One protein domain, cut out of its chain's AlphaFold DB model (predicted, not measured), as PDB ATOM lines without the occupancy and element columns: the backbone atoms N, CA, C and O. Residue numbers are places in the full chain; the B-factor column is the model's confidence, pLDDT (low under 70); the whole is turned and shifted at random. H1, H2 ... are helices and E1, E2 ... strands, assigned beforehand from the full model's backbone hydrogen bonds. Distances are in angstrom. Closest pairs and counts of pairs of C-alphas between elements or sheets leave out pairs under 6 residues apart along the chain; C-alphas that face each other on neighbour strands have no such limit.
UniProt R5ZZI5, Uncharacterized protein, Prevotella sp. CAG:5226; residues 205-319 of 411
ATOM      1  N   TRP A 205     279.831 313.772 213.348       97.50
ATOM      2  CA  TRP A 205     279.605 312.669 212.426       97.50
ATOM      3  C   TRP A 205     278.151 312.217 212.419       97.50
ATOM      4  O   TRP A 205     277.464 312.198 213.443       97.50
ATOM      5  N   THR A 206     277.716 311.773 211.252       95.81
ATOM      6  CA  THR A 206     276.420 311.160 211.022       95.81
ATOM      7  C   THR A 206     276.419 309.742 211.602       95.81
ATOM      8  O   THR A 206     277.370 308.975 211.437       95.81
ATOM      9  N   THR A 207     275.360 309.381 212.323       96.38
ATOM     10  CA  THR A 207     275.256 308.118 213.072       96.38
ATOM     11  C   THR A 207     274.340 307.091 212.409       96.38
ATOM     12  O   THR A 207     274.462 305.899 212.694       96.38
ATOM     13  N   ASP A 208     273.468 307.514 211.490       93.94
ATOM     14  CA  ASP A 208     272.567 306.635 210.743       93.94
ATOM     15  C   ASP A 208     272.156 307.218 209.372       93.94
ATOM     16  O   ASP A 208     272.589 308.291 208.962       93.94
ATOM     17  N   ALA A 209     271.323 306.481 208.630       90.50
ATOM     18  CA  ALA A 209     270.848 306.886 207.305       90.50
ATOM     19  C   ALA A 209     269.782 308.000 207.329       90.50
ATOM     20  O   ALA A 209     269.481 308.567 206.281       90.50
ATOM     21  N   ASN A 210     269.229 308.317 208.502       87.88
ATOM     22  CA  ASN A 210     268.203 309.344 208.682       87.88
ATOM     23  C   ASN A 210     268.821 310.740 208.885       87.88
ATOM     24  O   ASN A 210     268.114 311.724 209.114       87.88
ATOM     25  N   GLY A 211     270.153 310.832 208.841       87.00
ATOM     26  CA  GLY A 211     270.883 312.064 209.109       87.00
ATOM     27  C   GLY A 211     270.961 312.407 210.597       87.00
ATOM     28  O   GLY A 211     271.221 313.563 210.923       87.00
ATOM     29  N   SER A 212     270.721 311.447 211.502       93.25
ATOM     30  CA  SER A 212     271.079 311.618 212.916       93.25
ATOM     31  C   SER A 212     272.577 311.872 213.026       93.25
ATOM     32  O   SER A 212     273.358 311.301 212.264       93.25
ATOM     33  N   TYR A 213     273.012 312.661 214.000       95.69
ATOM     34  CA  TYR A 213     274.424 312.989 214.162       95.69
ATOM     35  C   TYR A 213     274.806 313.154 215.628       95.69
ATOM     36  O   TYR A 213     273.973 313.403 216.498       95.69
ATOM     37  N   GLU A 214     276.095 313.014 215.895       97.69
ATOM     38  CA  GLU A 214     276.698 313.332 217.179       97.69
ATOM     39  C   GLU A 214     277.860 314.288 216.941       97.69
ATOM     40  O   GLU A 214     278.579 314.160 215.946       97.69
ATOM     41  N   TYR A 215     278.042 315.253 217.839       97.19
ATOM     42  CA  TYR A 215     279.276 316.019 217.878       97.19
ATOM     43  C   TYR A 215     279.876 316.072 219.271       97.19
ATOM     44  O   TYR A 215     279.168 316.119 220.272       97.19
ATOM     45  N   HIS A 216     281.203 316.118 219.310       97.62
ATOM     46  CA  HIS A 216     282.039 316.287 220.490       97.62
ATOM     47  C   HIS A 216     282.814 317.592 220.357       97.62
ATOM     48  O   HIS A 216     283.431 317.826 219.322       97.62
ATOM     49  N   ASN A 217     282.810 318.415 221.401       96.75
ATOM     50  CA  ASN A 217     283.647 319.600 221.541       96.75
ATOM     51  C   ASN A 217     284.466 319.466 222.826       96.75
ATOM     52  O   ASN A 217     283.941 319.623 223.928       96.75
ATOM     53  N   LYS A 218     285.742 319.120 222.679       96.12
ATOM     54  CA  LYS A 218     286.675 318.956 223.783       96.12
ATOM     55  C   LYS A 218     287.564 320.182 223.904       96.12
ATOM     56  O   LYS A 218     288.346 320.468 222.999       96.12
ATOM     57  N   THR A 219     287.539 320.822 225.063       93.44
ATOM     58  CA  THR A 219     288.476 321.893 225.403       93.44
ATOM     59  C   THR A 219     289.493 321.356 226.396       93.44
ATOM     60  O   THR A 219     289.132 320.792 227.424       93.44
ATOM     61  N   THR A 220     290.778 321.484 226.078       92.12
ATOM     62  CA  THR A 220     291.881 321.152 226.988       92.12
ATOM     63  C   THR A 220     292.560 322.437 227.424       92.12
ATOM     64  O   THR A 220     292.946 323.238 226.576       92.12
ATOM     65  N   TYR A 221     292.764 322.587 228.728       86.50
ATOM     66  CA  TYR A 221     293.376 323.758 229.343       86.50
ATOM     67  C   TYR A 221     294.780 323.417 229.841       86.50
ATOM     68  O   TYR A 221     294.994 322.395 230.503       86.50
ATOM     69  N   ILE A 222     295.746 324.280 229.542       84.00
ATOM     70  CA  ILE A 222     297.062 324.257 230.180       84.00
ATOM     71  C   ILE A 222     296.950 325.029 231.496       84.00
ATOM     72  O   ILE A 222     296.295 326.068 231.560       84.00
ATOM     73  N   ALA A 223     297.591 324.517 232.551       76.75
ATOM     74  CA  ALA A 223     297.606 325.184 233.846       76.75
ATOM     75  C   ALA A 223     298.144 326.618 233.714       76.75
ATOM     76  O   ALA A 223     299.235 326.830 233.182       76.75
ATOM     77  N   ASN A 224     297.390 327.579 234.240       66.25
ATOM     78  CA  ASN A 224     297.790 328.972 234.368       66.25
ATOM     79  C   ASN A 224     297.460 329.488 235.782       66.25
ATOM     80  O   ASN A 224     296.971 328.746 236.632       66.25
ATOM     81  N   ASP A 225     297.741 330.764 236.047       52.38
ATOM     82  CA  ASP A 225     297.581 331.355 237.383       52.38
ATOM     83  C   ASP A 225     296.113 331.422 237.872       52.38
ATOM     84  O   ASP A 225     295.874 331.636 239.060       52.38
ATOM     85  N   TYR A 226     295.131 331.228 236.980       54.91
ATOM     86  CA  TYR A 226     293.692 331.357 237.252       54.91
ATOM     87  C   TYR A 226     292.896 330.052 237.075       54.91
ATOM     88  O   TYR A 226     291.826 329.908 237.666       54.91
ATOM     89  N   GLN A 227     293.399 329.096 236.291       60.84
ATOM     90  CA  GLN A 227     292.788 327.792 236.025       60.84
ATOM     91  C   GLN A 227     293.835 326.674 236.128       60.84
ATOM     92  O   GLN A 227     294.940 326.777 235.595       60.84
ATOM     93  N   GLY A 228     293.480 325.574 236.801       70.62
ATOM     94  CA  GLY A 228     294.271 324.339 236.758       70.62
ATOM     95  C   GLY A 228     294.293 323.718 235.356       70.62
ATOM     96  O   GLY A 228     293.456 324.033 234.515       70.62
ATOM     97  N   SER A 229     295.247 322.823 235.089       84.56
ATOM     98  CA  SER A 229     295.203 322.018 233.860       84.56
ATOM     99  C   SER A 229     294.031 321.046 233.916       84.56
ATOM    100  O   SER A 229     293.846 320.410 234.955       84.56
ATOM    101  N   GLY A 230     293.330 320.856 232.802       89.00
ATOM    102  CA  GLY A 230     292.260 319.865 232.720       89.00
ATOM    103  C   GLY A 230     291.606 319.798 231.351       89.00
ATOM    104  O   GLY A 230     292.147 320.316 230.368       89.00
ATOM    105  N   TRP A 231     290.455 319.139 231.272       92.00
ATOM    106  CA  TRP A 231     289.646 319.145 230.059       92.00
ATOM    107  C   TRP A 231     288.162 318.979 230.351       92.00
ATOM    108  O   TRP A 231     287.774 318.231 231.248       92.00
ATOM    109  N   ASP A 232     287.366 319.604 229.490       92.44
ATOM    110  CA  ASP A 232     285.921 319.446 229.407       92.44
ATOM    111  C   ASP A 232     285.551 318.930 228.016       92.44
ATOM    112  O   ASP A 232     286.191 319.262 227.016       92.44
ATOM    113  N   LEU A 233     284.536 318.079 227.952       95.12
ATOM    114  CA  LEU A 233     283.970 317.521 226.737       95.12
ATOM    115  C   LEU A 233     282.458 317.727 226.760       95.12
ATOM    116  O   LEU A 233     281.738 317.024 227.472       95.12
ATOM    117  N   ASP A 234     281.989 318.656 225.933       96.00
ATOM    118  CA  ASP A 234     280.581 318.767 225.575       96.00
ATOM    119  C   ASP A 234     280.284 317.790 224.431       96.00
ATOM    120  O   ASP A 234     280.946 317.815 223.392       96.00
ATOM    121  N   SER A 235     279.270 316.947 224.592       96.62
ATOM    122  CA  SER A 235     278.731 316.112 223.517       96.62
ATOM    123  C   SER A 235     277.273 316.467 223.265       96.62
ATOM    124  O   SER A 235     276.522 316.708 224.209       96.62
ATOM    125  N   VAL A 236     276.856 316.489 222.004       97.00
ATOM    126  CA  VAL A 236     275.443 316.578 221.638       97.00
ATOM    127  C   VAL A 236     275.090 315.441 220.706       97.00
ATOM    128  O   VAL A 236     275.751 315.227 219.693       97.00
ATOM    129  N   VAL A 237     274.008 314.750 221.043       97.62
ATOM    130  CA  VAL A 237     273.448 313.648 220.265       97.62
ATOM    131  C   VAL A 237     272.106 314.094 219.707       97.62
ATOM    132  O   VAL A 237     271.183 314.387 220.470       97.62
ATOM    133  N   VAL A 238     271.984 314.113 218.382       95.88
ATOM    134  CA  VAL A 238     270.742 314.403 217.664       95.88
ATOM    135  C   VAL A 238     270.273 313.145 216.953       95.88
ATOM    136  O   VAL A 238     271.019 312.537 216.189       95.88
ATOM    137  N   LYS A 239     269.024 312.752 217.202       96.69
ATOM    138  CA  LYS A 239     268.387 311.601 216.558       96.69
ATOM    139  C   LYS A 239     267.232 312.054 215.692       96.69
ATOM    140  O   LYS A 239     266.354 312.771 216.177       96.69
ATOM    141  N   ASN A 240     267.213 311.559 214.465       88.81
ATOM    142  CA  ASN A 240     266.126 311.718 213.522       88.81
ATOM    143  C   ASN A 240     265.406 310.382 213.307       88.81
ATOM    144  O   ASN A 240     266.019 309.311 213.322       88.81
ATOM    145  N   ASP A 241     264.097 310.440 213.103       85.88
ATOM    146  CA  ASP A 241     263.341 309.288 212.617       85.88
ATOM    147  C   ASP A 241     263.532 309.063 211.110       85.88
ATOM    148  O   ASP A 241     264.219 309.810 210.417       85.88
ATOM    149  N   ASP A 242     262.923 307.999 210.598       84.00
ATOM    150  CA  ASP A 242     262.956 307.595 209.190       84.00
ATOM    151  C   ASP A 242     262.304 308.599 208.225       84.00
ATOM    152  O   ASP A 242     262.522 308.513 207.017       84.00
ATOM    153  N   HIS A 243     261.574 309.589 208.744       74.06
ATOM    154  CA  HIS A 243     260.998 310.686 207.971       74.06
ATOM    155  C   HIS A 243     261.905 311.933 207.968       74.06
ATOM    156  O   HIS A 243     261.572 312.944 207.342       74.06
ATOM    157  N   GLY A 244     263.052 311.876 208.657       76.94
ATOM    158  CA  GLY A 244     264.025 312.963 208.761       76.94
ATOM    159  C   GLY A 244     263.654 314.040 209.781       76.94
ATOM    160  O   GLY A 244     264.228 315.130 209.742       76.94
ATOM    161  N   TYR A 245     262.701 313.778 210.683       77.81
ATOM    162  CA  TYR A 245     262.369 314.702 211.766       77.81
ATOM    163  C   TYR A 245     263.214 314.415 213.000       77.81
ATOM    164  O   TYR A 245     263.380 313.265 213.402       77.81
ATOM    165  N   THR A 246     263.711 315.467 213.647       84.00
ATOM    166  CA  THR A 246     264.426 315.332 214.917       84.00
ATOM    167  C   THR A 246     263.477 314.886 216.025       84.00
ATOM    168  O   THR A 246     262.560 315.612 216.405       84.00
ATOM    169  N   VAL A 247     263.741 313.704 216.579       92.00
ATOM    170  CA  VAL A 247     262.991 313.103 217.690       92.00
ATOM    171  C   VAL A 247     263.708 313.239 219.027       92.00
ATOM    172  O   VAL A 247     263.085 313.106 220.078       92.00
ATOM    173  N   SER A 248     265.008 313.531 219.024       94.31
ATOM    174  CA  SER A 248     265.763 313.779 220.252       94.31
ATOM    175  C   SER A 248     266.959 314.678 219.989       94.31
ATOM    176  O   SER A 248     267.648 314.507 218.988       94.31
ATOM    177  N   GLN A 249     267.241 315.570 220.929       95.50
ATOM    178  CA  GLN A 249     268.511 316.277 221.044       95.50
ATOM    179  C   GLN A 249     268.903 316.274 222.518       95.50
ATOM    180  O   GLN A 249     268.132 316.722 223.360       95.50
ATOM    181  N   GLU A 250     270.068 315.729 222.843       96.06
ATOM    182  CA  GLU A 250     270.551 315.586 224.220       96.06
ATOM    183  C   GLU A 250     271.972 316.140 224.312       96.06
ATOM    184  O   GLU A 250     272.806 315.827 223.461       96.06
ATOM    185  N   LYS A 251     272.244 316.967 225.327       95.56
ATOM    186  CA  LYS A 251     273.559 317.545 225.610       95.56
ATOM    187  C   LYS A 251     274.164 316.890 226.846       95.56
ATOM    188  O   LYS A 251     273.595 316.951 227.934       95.56
ATOM    189  N   PHE A 252     275.361 316.345 226.691       95.25
ATOM    190  CA  PHE A 252     276.126 315.703 227.745       95.25
ATOM    191  C   PHE A 252     277.411 316.466 228.047       95.25
ATOM    192  O   PHE A 252     278.018 317.049 227.152       95.25
ATOM    193  N   LEU A 253     277.848 316.405 229.301       93.75
ATOM    194  CA  LEU A 253     279.137 316.916 229.751       93.75
ATOM    195  C   LEU A 253     279.946 315.791 230.398       93.75
ATOM    196  O   LEU A 253     279.431 315.032 231.223       93.75
ATOM    197  N   LEU A 254     281.227 315.721 230.058       93.50
ATOM    198  CA  LEU A 254     282.228 314.930 230.763       93.50
ATOM    199  C   LEU A 254     283.455 315.806 231.010       93.50
ATOM    200  O   LEU A 254     283.835 316.578 230.140       93.50
ATOM    201  N   SER A 255     284.094 315.662 232.165       91.75
ATOM    202  CA  SER A 255     285.336 316.369 232.481       91.75
ATOM    203  C   SER A 255     286.343 315.446 233.146       91.75
ATOM    204  O   SER A 255     285.997 314.365 233.636       91.75
ATOM    205  N   ASP A 256     287.599 315.869 233.187       88.38
ATOM    206  CA  ASP A 256     288.657 315.156 233.898       88.38
ATOM    207  C   ASP A 256     288.358 314.977 235.394       88.38
ATOM    208  O   ASP A 256     288.578 313.891 235.933       88.38
ATOM    209  N   VAL A 257     287.785 315.993 236.046       85.44
ATOM    210  CA  VAL A 257     287.337 315.938 237.445       85.44
ATOM    211  C   VAL A 257     286.261 314.869 237.634       85.44
ATOM    212  O   VAL A 257     286.352 314.062 238.560       85.44
ATOM    213  N   LYS A 258     285.268 314.811 236.737       86.62
ATOM    214  CA  LYS A 258     284.222 313.779 236.774       86.62
ATOM    215  C   LYS A 258     284.815 312.383 236.630       86.62
ATOM    216  O   LYS A 258     284.534 311.504 237.443       86.62
ATOM    217  N   VAL A 259     285.705 312.198 235.657       87.69
ATOM    218  CA  VAL A 259     286.404 310.923 235.462       87.69
ATOM    219  C   VAL A 259     287.225 310.546 236.702       87.69
ATOM    220  O   VAL A 259     287.185 309.392 237.125       87.69
ATOM    221  N   ALA A 260     287.926 311.499 237.325       86.31
ATOM    222  CA  ALA A 260     288.701 311.268 238.547       86.31
ATOM    223  C   ALA A 260     287.824 310.852 239.743       86.31
ATOM    224  O   ALA A 260     288.260 310.050 240.571       86.31
ATOM    225  N   ASN A 261     286.580 311.332 239.798       88.62
ATOM    226  CA  ASN A 261     285.582 310.935 240.791       88.62
ATOM    227  C   ASN A 261     284.870 309.608 240.456       88.62
ATOM    228  O   ASN A 261     284.038 309.146 241.237       88.62
ATOM    229  N   GLY A 262     285.188 308.972 239.321       85.62
ATOM    230  CA  GLY A 262     284.514 307.757 238.852       85.62
ATOM    231  C   GLY A 262     283.117 308.007 238.269       85.62
ATOM    232  O   GLY A 262     282.320 307.074 238.176       85.62
ATOM    233  N   GLU A 263     282.815 309.250 237.890       88.75
ATOM    234  CA  GLU A 263     281.563 309.652 237.250       88.75
ATOM    235  C   GLU A 263     281.631 309.469 235.721       88.75
ATOM    236  O   GLU A 263     282.703 309.465 235.112       88.75
ATOM    237  N   GLY A 264     280.464 309.302 235.092       88.75
ATOM    238  CA  GLY A 264     280.314 309.222 233.636       88.75
ATOM    239  C   GLY A 264     279.830 310.534 233.014       88.75
ATOM    240  O   GLY A 264     279.840 311.585 233.653       88.75
ATOM    241  N   TYR A 265     279.376 310.454 231.761       88.12
ATOM    242  CA  TYR A 265     278.695 311.570 231.101       88.12
ATOM    243  C   TYR A 265     277.447 311.973 231.886       88.12
ATOM    244  O   TYR A 265     276.611 311.132 232.219       88.12
ATOM    245  N   GLU A 266     277.311 313.269 232.136       88.88
ATOM    246  CA  GLU A 266     276.129 313.857 232.753       88.88
ATOM    247  C   GLU A 266     275.251 314.499 231.681       88.88
ATOM    248  O   GLU A 266     275.740 315.309 230.896       88.88
ATOM    249  N   LEU A 267     273.956 314.173 231.668       90.44
ATOM    250  CA  LEU A 267     272.967 314.866 230.843       90.44
ATOM    251  C   LEU A 267     272.704 316.260 231.432       90.44
ATOM    252  O   LEU A 267     272.144 316.386 232.521       90.44
ATOM    253  N   GLN A 268     273.112 317.296 230.704       89.38
ATOM    254  CA  GLN A 268     272.972 318.699 231.105       89.38
ATOM    255  C   GLN A 268     271.639 319.290 230.647       89.38
ATOM    256  O   GLN A 268     271.008 320.045 231.384       89.38
ATOM    257  N   ASP A 269     271.221 318.938 229.430       90.81
ATOM    258  CA  ASP A 269     270.008 319.440 228.792       90.81
ATOM    259  C   ASP A 269     269.517 318.442 227.737       90.81
ATOM    260  O   ASP A 269     270.285 317.628 227.221       90.81
ATOM    261  N   GLY A 270     268.242 318.513 227.378       90.62
ATOM    262  CA  GLY A 270     267.734 317.777 226.241       90.62
ATOM    263  C   GLY A 270     266.249 317.962 225.986       90.62
ATOM    264  O   GLY A 270     265.459 318.320 226.858       90.62
ATOM    265  N   ASN A 271     265.855 317.623 224.767       89.00
ATOM    266  CA  ASN A 271     264.475 317.617 224.321       89.00
ATOM    267  C   ASN A 271     264.157 316.348 223.535       89.00
ATOM    268  O   ASN A 271     264.987 315.851 222.773       89.00
ATOM    269  N   LYS A 272     262.926 315.859 223.681       92.06
ATOM    270  CA  LYS A 272     262.398 314.705 222.950       92.06
ATOM    271  C   LYS A 272     261.079 315.051 222.286       92.06
ATOM    272  O   LYS A 272     260.274 315.801 222.838       92.06
ATOM    273  N   TYR A 273     260.870 314.493 221.103       85.12
ATOM    274  CA  TYR A 273     259.630 314.600 220.353       85.12
ATOM    275  C   TYR A 273     259.082 313.203 220.094       85.12
ATOM    276  O   TYR A 273     259.740 312.369 219.475       85.12
ATOM    277  N   HIS A 274     257.853 312.963 220.535       87.94
ATOM    278  CA  HIS A 274     257.103 311.763 220.187       87.94
ATOM    279  C   HIS A 274     256.170 312.112 219.039       87.94
ATOM    280  O   HIS A 274     255.146 312.778 219.232       87.94
ATOM    281  N   ILE A 275     256.565 311.699 217.836       82.38
ATOM    282  CA  ILE A 275     255.816 311.952 216.611       82.38
ATOM    283  C   ILE A 275     255.038 310.691 216.251       82.38
ATOM    284  O   ILE A 275     255.608 309.611 216.111       82.38
ATOM    285  N   THR A 276     253.721 310.816 216.118       83.06
ATOM    286  CA  THR A 276     252.913 309.778 215.471       83.06
ATOM    287  C   THR A 276     252.620 310.211 214.051       83.06
ATOM    288  O   THR A 276     252.381 311.394 213.808       83.06
ATOM    289  N   TYR A 277     252.638 309.264 213.121       70.50
ATOM    290  CA  TYR A 277     252.440 309.527 211.701       70.50
ATOM    291  C   TYR A 277     251.091 309.017 211.232       70.50
ATOM    292  O   TYR A 277     250.582 307.999 211.708       70.50
ATOM    293  N   HIS A 278     250.523 309.716 210.255       62.72
ATOM    294  CA  HIS A 278     249.326 309.247 209.590       62.72
ATOM    295  C   HIS A 278     249.654 307.999 208.743       62.72
ATOM    296  O   HIS A 278     250.483 308.097 207.836       62.72
ATOM    297  N   PRO A 279     248.965 306.858 208.945       54.75
ATOM    298  CA  PRO A 279     249.356 305.557 208.383       54.75
ATOM    299  C   PRO A 279     249.338 305.484 206.849       54.75
ATOM    300  O   PRO A 279     249.960 304.606 206.265       54.75
ATOM    301  N   GLU A 280     248.606 306.383 206.190       45.94
ATOM    302  CA  GLU A 280     248.475 306.413 204.725       45.94
ATOM    303  C   GLU A 280     249.342 307.476 204.034       45.94
ATOM    304  O   GLU A 280     249.482 307.436 202.814       45.94
ATOM    305  N   TYR A 281     249.851 308.472 204.771       44.75
ATOM    306  CA  TYR A 281     250.365 309.706 204.155       44.75
ATOM    307  C   TYR A 281     251.738 310.151 204.642       44.75
ATOM    308  O   TYR A 281     252.222 311.144 204.107       44.75
ATOM    309  N   ASP A 282     252.351 309.448 205.599       52.81
ATOM    310  CA  ASP A 282     253.750 309.699 205.985       52.81
ATOM    311  C   ASP A 282     253.982 311.131 206.520       52.81
ATOM    312  O   ASP A 282     255.015 311.758 206.298       52.81
ATOM    313  N   ILE A 283     252.972 311.701 207.195       56.81
ATOM    314  CA  ILE A 283     253.012 313.053 207.786       56.81
ATOM    315  C   ILE A 283     252.715 313.017 209.292       56.81
ATOM    316  O   ILE A 283     251.922 312.167 209.717       56.81
ATOM    317  N   PRO A 284     253.263 313.953 210.096       61.12
ATOM    318  CA  PRO A 284     252.972 314.034 211.527       61.12
ATOM    319  C   PRO A 284     251.474 314.221 211.821       61.12
ATOM    320  O   PRO A 284     250.863 315.213 211.430       61.12
ATOM    321  N   GLN A 285     250.884 313.272 212.545       63.03
ATOM    322  CA  GLN A 285     249.524 313.309 213.086       63.03
ATOM    323  C   GLN A 285     249.490 313.917 214.493       63.03
ATOM    324  O   GLN A 285     248.573 314.667 214.823       63.03
ATOM    325  N   SER A 286     250.482 313.624 215.330       70.50
ATOM    326  CA  SER A 286     250.650 314.282 216.627       70.50
ATOM    327  C   SER A 286     252.120 314.463 216.941       70.50
ATOM    328  O   SER A 286     252.916 313.578 216.647       70.50
ATOM    329  N   VAL A 287     252.461 315.562 217.605       73.25
ATOM    330  CA  VAL A 287     253.802 315.823 218.133       73.25
ATOM    331  C   VAL A 287     253.664 316.183 219.609       73.25
ATOM    332  O   VAL A 287     253.089 317.223 219.945       73.25
ATOM    333  N   ALA A 288     254.172 315.323 220.487       73.75
ATOM    334  CA  ALA A 288     254.348 315.630 221.904       73.75
ATOM    335  C   ALA A 288     255.810 316.001 222.166       73.75
ATOM    336  O   ALA A 288     256.712 315.313 221.697       73.75
ATOM    337  N   TYR A 289     256.032 317.101 222.877       78.88
ATOM    338  CA  TYR A 289     257.343 317.638 223.224       78.88
ATOM    339  C   TYR A 289     257.614 317.449 224.712       78.88
ATOM    340  O   TYR A 289     256.838 317.909 225.558       78.88
ATOM    341  N   GLU A 290     258.760 316.847 225.011       83.31
ATOM    342  CA  GLU A 290     259.304 316.688 226.351       83.31
ATOM    343  C   GLU A 290     260.599 317.489 226.487       83.31
ATOM    344  O   GLU A 290     261.523 317.322 225.694       83.31
ATOM    345  N   GLY A 291     260.680 318.334 227.515       85.06
ATOM    346  CA  GLY A 291     261.911 319.034 227.885       85.06
ATOM    347  C   GLY A 291     262.547 318.413 229.123       85.06
ATOM    348  O   GLY A 291     261.838 317.896 229.991       85.06
ATOM    349  N   TYR A 292     263.870 318.460 229.210       85.31
ATOM    350  CA  TYR A 292     264.623 318.082 230.398       85.31
ATOM    351  C   TYR A 292     264.612 319.226 231.418       85.31
ATOM    352  O   TYR A 292     264.986 320.352 231.100       85.31
ATOM    353  N   TYR A 293     264.162 318.952 232.645       82.19
ATOM    354  CA  TYR A 293     264.041 319.971 233.688       82.19
ATOM    355  C   TYR A 293     264.608 319.509 235.026       82.19
ATOM    356  O   TYR A 293     264.463 318.351 235.422       82.19
ATOM    357  N   TYR A 294     265.158 320.480 235.755       79.81
ATOM    358  CA  TYR A 294     265.431 320.398 237.185       79.81
ATOM    359  C   TYR A 294     264.160 320.783 237.934       79.81
ATOM    360  O   TYR A 294     263.746 321.943 237.930       79.81
ATOM    361  N   ILE A 295     263.506 319.804 238.546       77.25
ATOM    362  CA  ILE A 295     262.241 320.003 239.249       77.25
ATOM    363  C   ILE A 295     262.507 319.914 240.733       77.25
ATOM    364  O   ILE A 295     263.050 318.918 241.201       77.25
ATOM    365  N   SER A 296     262.122 320.952 241.473       77.75
ATOM    366  CA  SER A 296     262.319 320.934 242.914       77.75
ATOM    367  C   SER A 296     261.540 319.787 243.561       77.75
ATOM    368  O   SER A 296     260.356 319.588 243.281       77.75
ATOM    369  N   THR A 297     262.217 319.044 244.432       78.44
ATOM    370  CA  THR A 297     261.627 317.967 245.238       78.44
ATOM    371  C   THR A 297     261.074 318.450 246.576       78.44
ATOM    372  O   THR A 297     260.434 317.673 247.282       78.44
ATOM    373  N   ASP A 298     261.284 319.724 246.920       77.62
ATOM    374  CA  ASP A 298     260.802 320.352 248.149       77.62
ATOM    375  C   ASP A 298     260.025 321.641 247.816       77.62
ATOM    376  O   ASP A 298     260.634 322.668 247.501       77.62
ATOM    377  N   PRO A 299     258.680 321.624 247.891       69.19
ATOM    378  CA  PRO A 299     257.850 322.797 247.624       69.19
ATOM    379  C   PRO A 299     258.151 323.997 248.534       69.19
ATOM    380  O   PRO A 299     257.914 325.135 248.127       69.19
ATOM    381  N   ASP A 300     258.667 323.753 249.743       78.12
ATOM    382  CA  ASP A 300     258.952 324.781 250.747       78.12
ATOM    383  C   ASP A 300     260.400 325.301 250.651       78.12
ATOM    384  O   ASP A 300     260.726 326.358 251.199       78.12
ATOM    385  N   ASN A 301     261.264 324.605 249.904       70.31
ATOM    386  CA  ASN A 301     262.622 325.032 249.584       70.31
ATOM    387  C   ASN A 301     262.955 324.779 248.101       70.31
ATOM    388  O   ASN A 301     263.736 323.872 247.779       70.31
ATOM    389  N   PRO A 302     262.441 325.631 247.190       61.94
ATOM    390  CA  PRO A 302     262.589 325.449 245.747       61.94
ATOM    391  C   PRO A 302     264.038 325.536 245.245       61.94
ATOM    392  O   PRO A 302     264.277 325.327 244.062       61.94
ATOM    393  N   TRP A 303     264.997 325.843 246.125       64.00
ATOM    394  CA  TRP A 303     266.418 326.001 245.816       64.00
ATOM    395  C   TRP A 303     267.309 324.895 246.401       64.00
ATOM    396  O   TRP A 303     268.497 324.858 246.094       64.00
ATOM    397  N   GLY A 304     266.777 324.025 247.272       58.06
ATOM    398  CA  GLY A 304     267.592 323.121 248.094       58.06
ATOM    399  C   GLY A 304     267.670 321.670 247.624       58.06
ATOM    400  O   GLY A 304     268.588 320.956 248.021       58.06
ATOM    401  N   SER A 305     266.719 321.214 246.809       69.88
ATOM    402  CA  SER A 305     266.711 319.849 246.275       69.88
ATOM    403  C   SER A 305     265.972 319.793 244.940       69.88
ATOM    404  O   SER A 305     264.903 320.393 244.803       69.88
ATOM    405  N   PHE A 306     266.560 319.102 243.961       75.69
ATOM    406  CA  PHE A 306     266.027 318.966 242.609       75.69
ATOM    407  C   PHE A 306     266.165 317.529 242.113       75.69
ATOM    408  O   PHE A 306     267.175 316.872 242.362       75.69
ATOM    409  N   GLU A 307     265.178 317.085 241.347       81.88
ATOM    410  CA  GLU A 307     265.229 315.880 240.530       81.88
ATOM    411  C   GLU A 307     265.265 316.261 239.051       81.88
ATOM    412  O   GLU A 307     264.526 317.135 238.592       81.88
ATOM    413  N   GLN A 308     266.121 315.576 238.301       82.19
ATOM    414  CA  GLN A 308     266.236 315.710 236.855       82.19
ATOM    415  C   GLN A 308     265.294 314.719 236.168       82.19
ATOM    416  O   GLN A 308     265.368 313.513 236.413       82.19
ATOM    417  N   ARG A 309     264.407 315.203 235.293       85.19
ATOM    418  CA  ARG A 309     263.566 314.330 234.459       85.19
ATOM    419  C   ARG A 309     263.052 315.035 233.212       85.19
ATOM    420  O   ARG A 309     262.958 316.260 233.168       85.19
ATOM    421  N   TYR A 310     262.645 314.234 232.231       85.38
ATOM    422  CA  TYR A 310     261.845 314.712 231.109       85.38
ATOM    423  C   TYR A 310     260.409 314.987 231.553       85.38
ATOM    424  O   TYR A 310     259.808 314.190 232.277       85.38
ATOM    425  N   VAL A 311     259.863 316.114 231.104       82.94
ATOM    426  CA  VAL A 311     258.462 316.483 231.306       82.94
ATOM    427  C   VAL A 311     257.855 316.907 229.985       82.94
ATOM    428  O   VAL A 311     258.390 317.786 229.307       82.94
ATOM    429  N   GLU A 312     256.712 316.314 229.642       83.62
ATOM    430  CA  GLU A 312     255.890 316.782 228.529       83.62
ATOM    431  C   GLU A 312     255.353 318.179 228.856       83.62
ATOM    432  O   GLU A 312     254.584 318.357 229.802       83.62
ATOM    433  N   THR A 313     255.761 319.187 228.086       69.81
ATOM    434  CA  THR A 313     255.290 320.570 228.286       69.81
ATOM    435  C   THR A 313     254.345 321.031 227.189       69.81
ATOM    436  O   THR A 313     253.645 322.033 227.356       69.81
ATOM    437  N   LYS A 314     254.293 320.310 226.064       62.41
ATOM    438  CA  LYS A 314     253.444 320.672 224.936       62.41
ATOM    439  C   LYS A 314     253.059 319.451 224.119       62.41
ATOM    440  O   LYS A 314     253.912 318.671 223.717       62.41
ATOM    441  N   ARG A 315     251.785 319.379 223.748       65.00
ATOM    442  CA  ARG A 315     251.275 318.433 222.759       65.00
ATOM    443  C   ARG A 315     250.519 319.171 221.668       65.00
ATOM    444  O   ARG A 315     249.741 320.081 221.947       65.00
ATOM    445  N   THR A 316     250.774 318.780 220.426       54.94
ATOM    446  CA  THR A 316     250.089 319.291 219.240       54.94
ATOM    447  C   THR A 316     249.493 318.110 218.492       54.94
ATOM    448  O   THR A 316     250.232 317.294 217.948       54.94
ATOM    449  N   ASP A 317     248.167 318.010 218.464       57.75
ATOM    450  CA  ASP A 317     247.456 317.030 217.645       57.75
ATOM    451  C   ASP A 317     246.990 317.713 216.353       57.75
ATOM    452  O   ASP A 317     246.232 318.686 216.374       57.75
ATOM    453  N   TYR A 318     247.435 317.197 215.212       55.03
ATOM    454  CA  TYR A 318     246.984 317.612 213.888       55.03
ATOM    455  C   TYR A 318     245.706 316.828 213.549       55.03
ATOM    456  O   TYR A 318     245.680 315.965 212.675       55.03
ATOM    457  N   SER A 319     244.636 317.059 214.316       41.41
ATOM    458  CA  SER A 319     243.353 316.372 214.131       41.41
ATOM    459  C   SER A 319     242.623 316.854 212.869       41.41
ATOM    460  O   SER A 319     242.505 318.061 212.651       41.41
TER     461      SER A 319
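AT A GLANCE: This is residues 205 to 319 of the 411 residues of an uncharacterized protein of Prevotella sp. CAG:5226 (UniProt R5ZZI5). This is one long, open slab: six strands side by side in a single sheet, with no named helix covering either face and one short helix, H1, at the end where E3 passes to E4. Past the bend in E5, the last hairpin, E5 and E6, turns away from the line of the other strands, and at the opposite edge the loop residues 223 to 228 stick out. The printed part has 115 residues, with named elements in the order E1, E2, E3, H1, E4, E5, E6; the strands lie in that same order across the sheet, all antiparallel, and the class is mostly strand. The whole is loose, with a radius of gyration of the C-alphas of 18.8 A, and flat, spanning 63 by 45 by 23 A.

HOW THE PARTS SIT: The sheet is twisted, and its edge strands are E1, residues 213 to 221, and E6, residues 306 to 317. E2, residues 230 to 240, and E3, residues 246 to 255, form with E1 a meander, each strand the antiparallel neighbour of the one before; E4, residues 266 to 277, E5, residues 284 to 296, and E6 form another. In the hairpin E1 and E2, N 217 and O 234 are 2.8 A apart, within hydrogen-bond range. In the hairpin E2 and E3, N 235 and O 252 are within range at 2.9 A. E3 and E4 are antiparallel at 170 degrees, with N 251 and O 269 within range at 2.8 A. E4 bends by 66 degrees at residue 269, and E5 by 51 degrees at residue 293. In the hairpin E4 and E5, N 274 and O 288 are within range at 2.9 A; in the hairpin E5 and E6, N 307 and O 295 at 2.8 A. H1, residues 256 to 260, only grazes the sheet with residues 256 to 258; its single O i to N i+4 pair is within hydrogen-bond range. E1 and E6 are apart.

IN THESE COORDINATES: E1 begins at C-alpha 213, (274.424, 312.989, 214.162), and is 26.6 A long. E2 measures 33.4 A, E3 27.3 A, E4 32.0 A and E5 33.5 A. H1 begins at C-alpha 256, (288.657, 315.156, 233.898). E6, 31.2 A long, ends at C-alpha 317, (247.456, 317.030, 217.645).

THE WHOLE: The two C-alphas farthest apart, those of Asp 225 and Glu 280, are 64.0 A apart. The printed part has no cut, and no link is long. The mean pLDDT of the printed part is 81.3; residues 224 to 227, 278 to 285, 299, 302 to 305 and 313 to 319 are under 70.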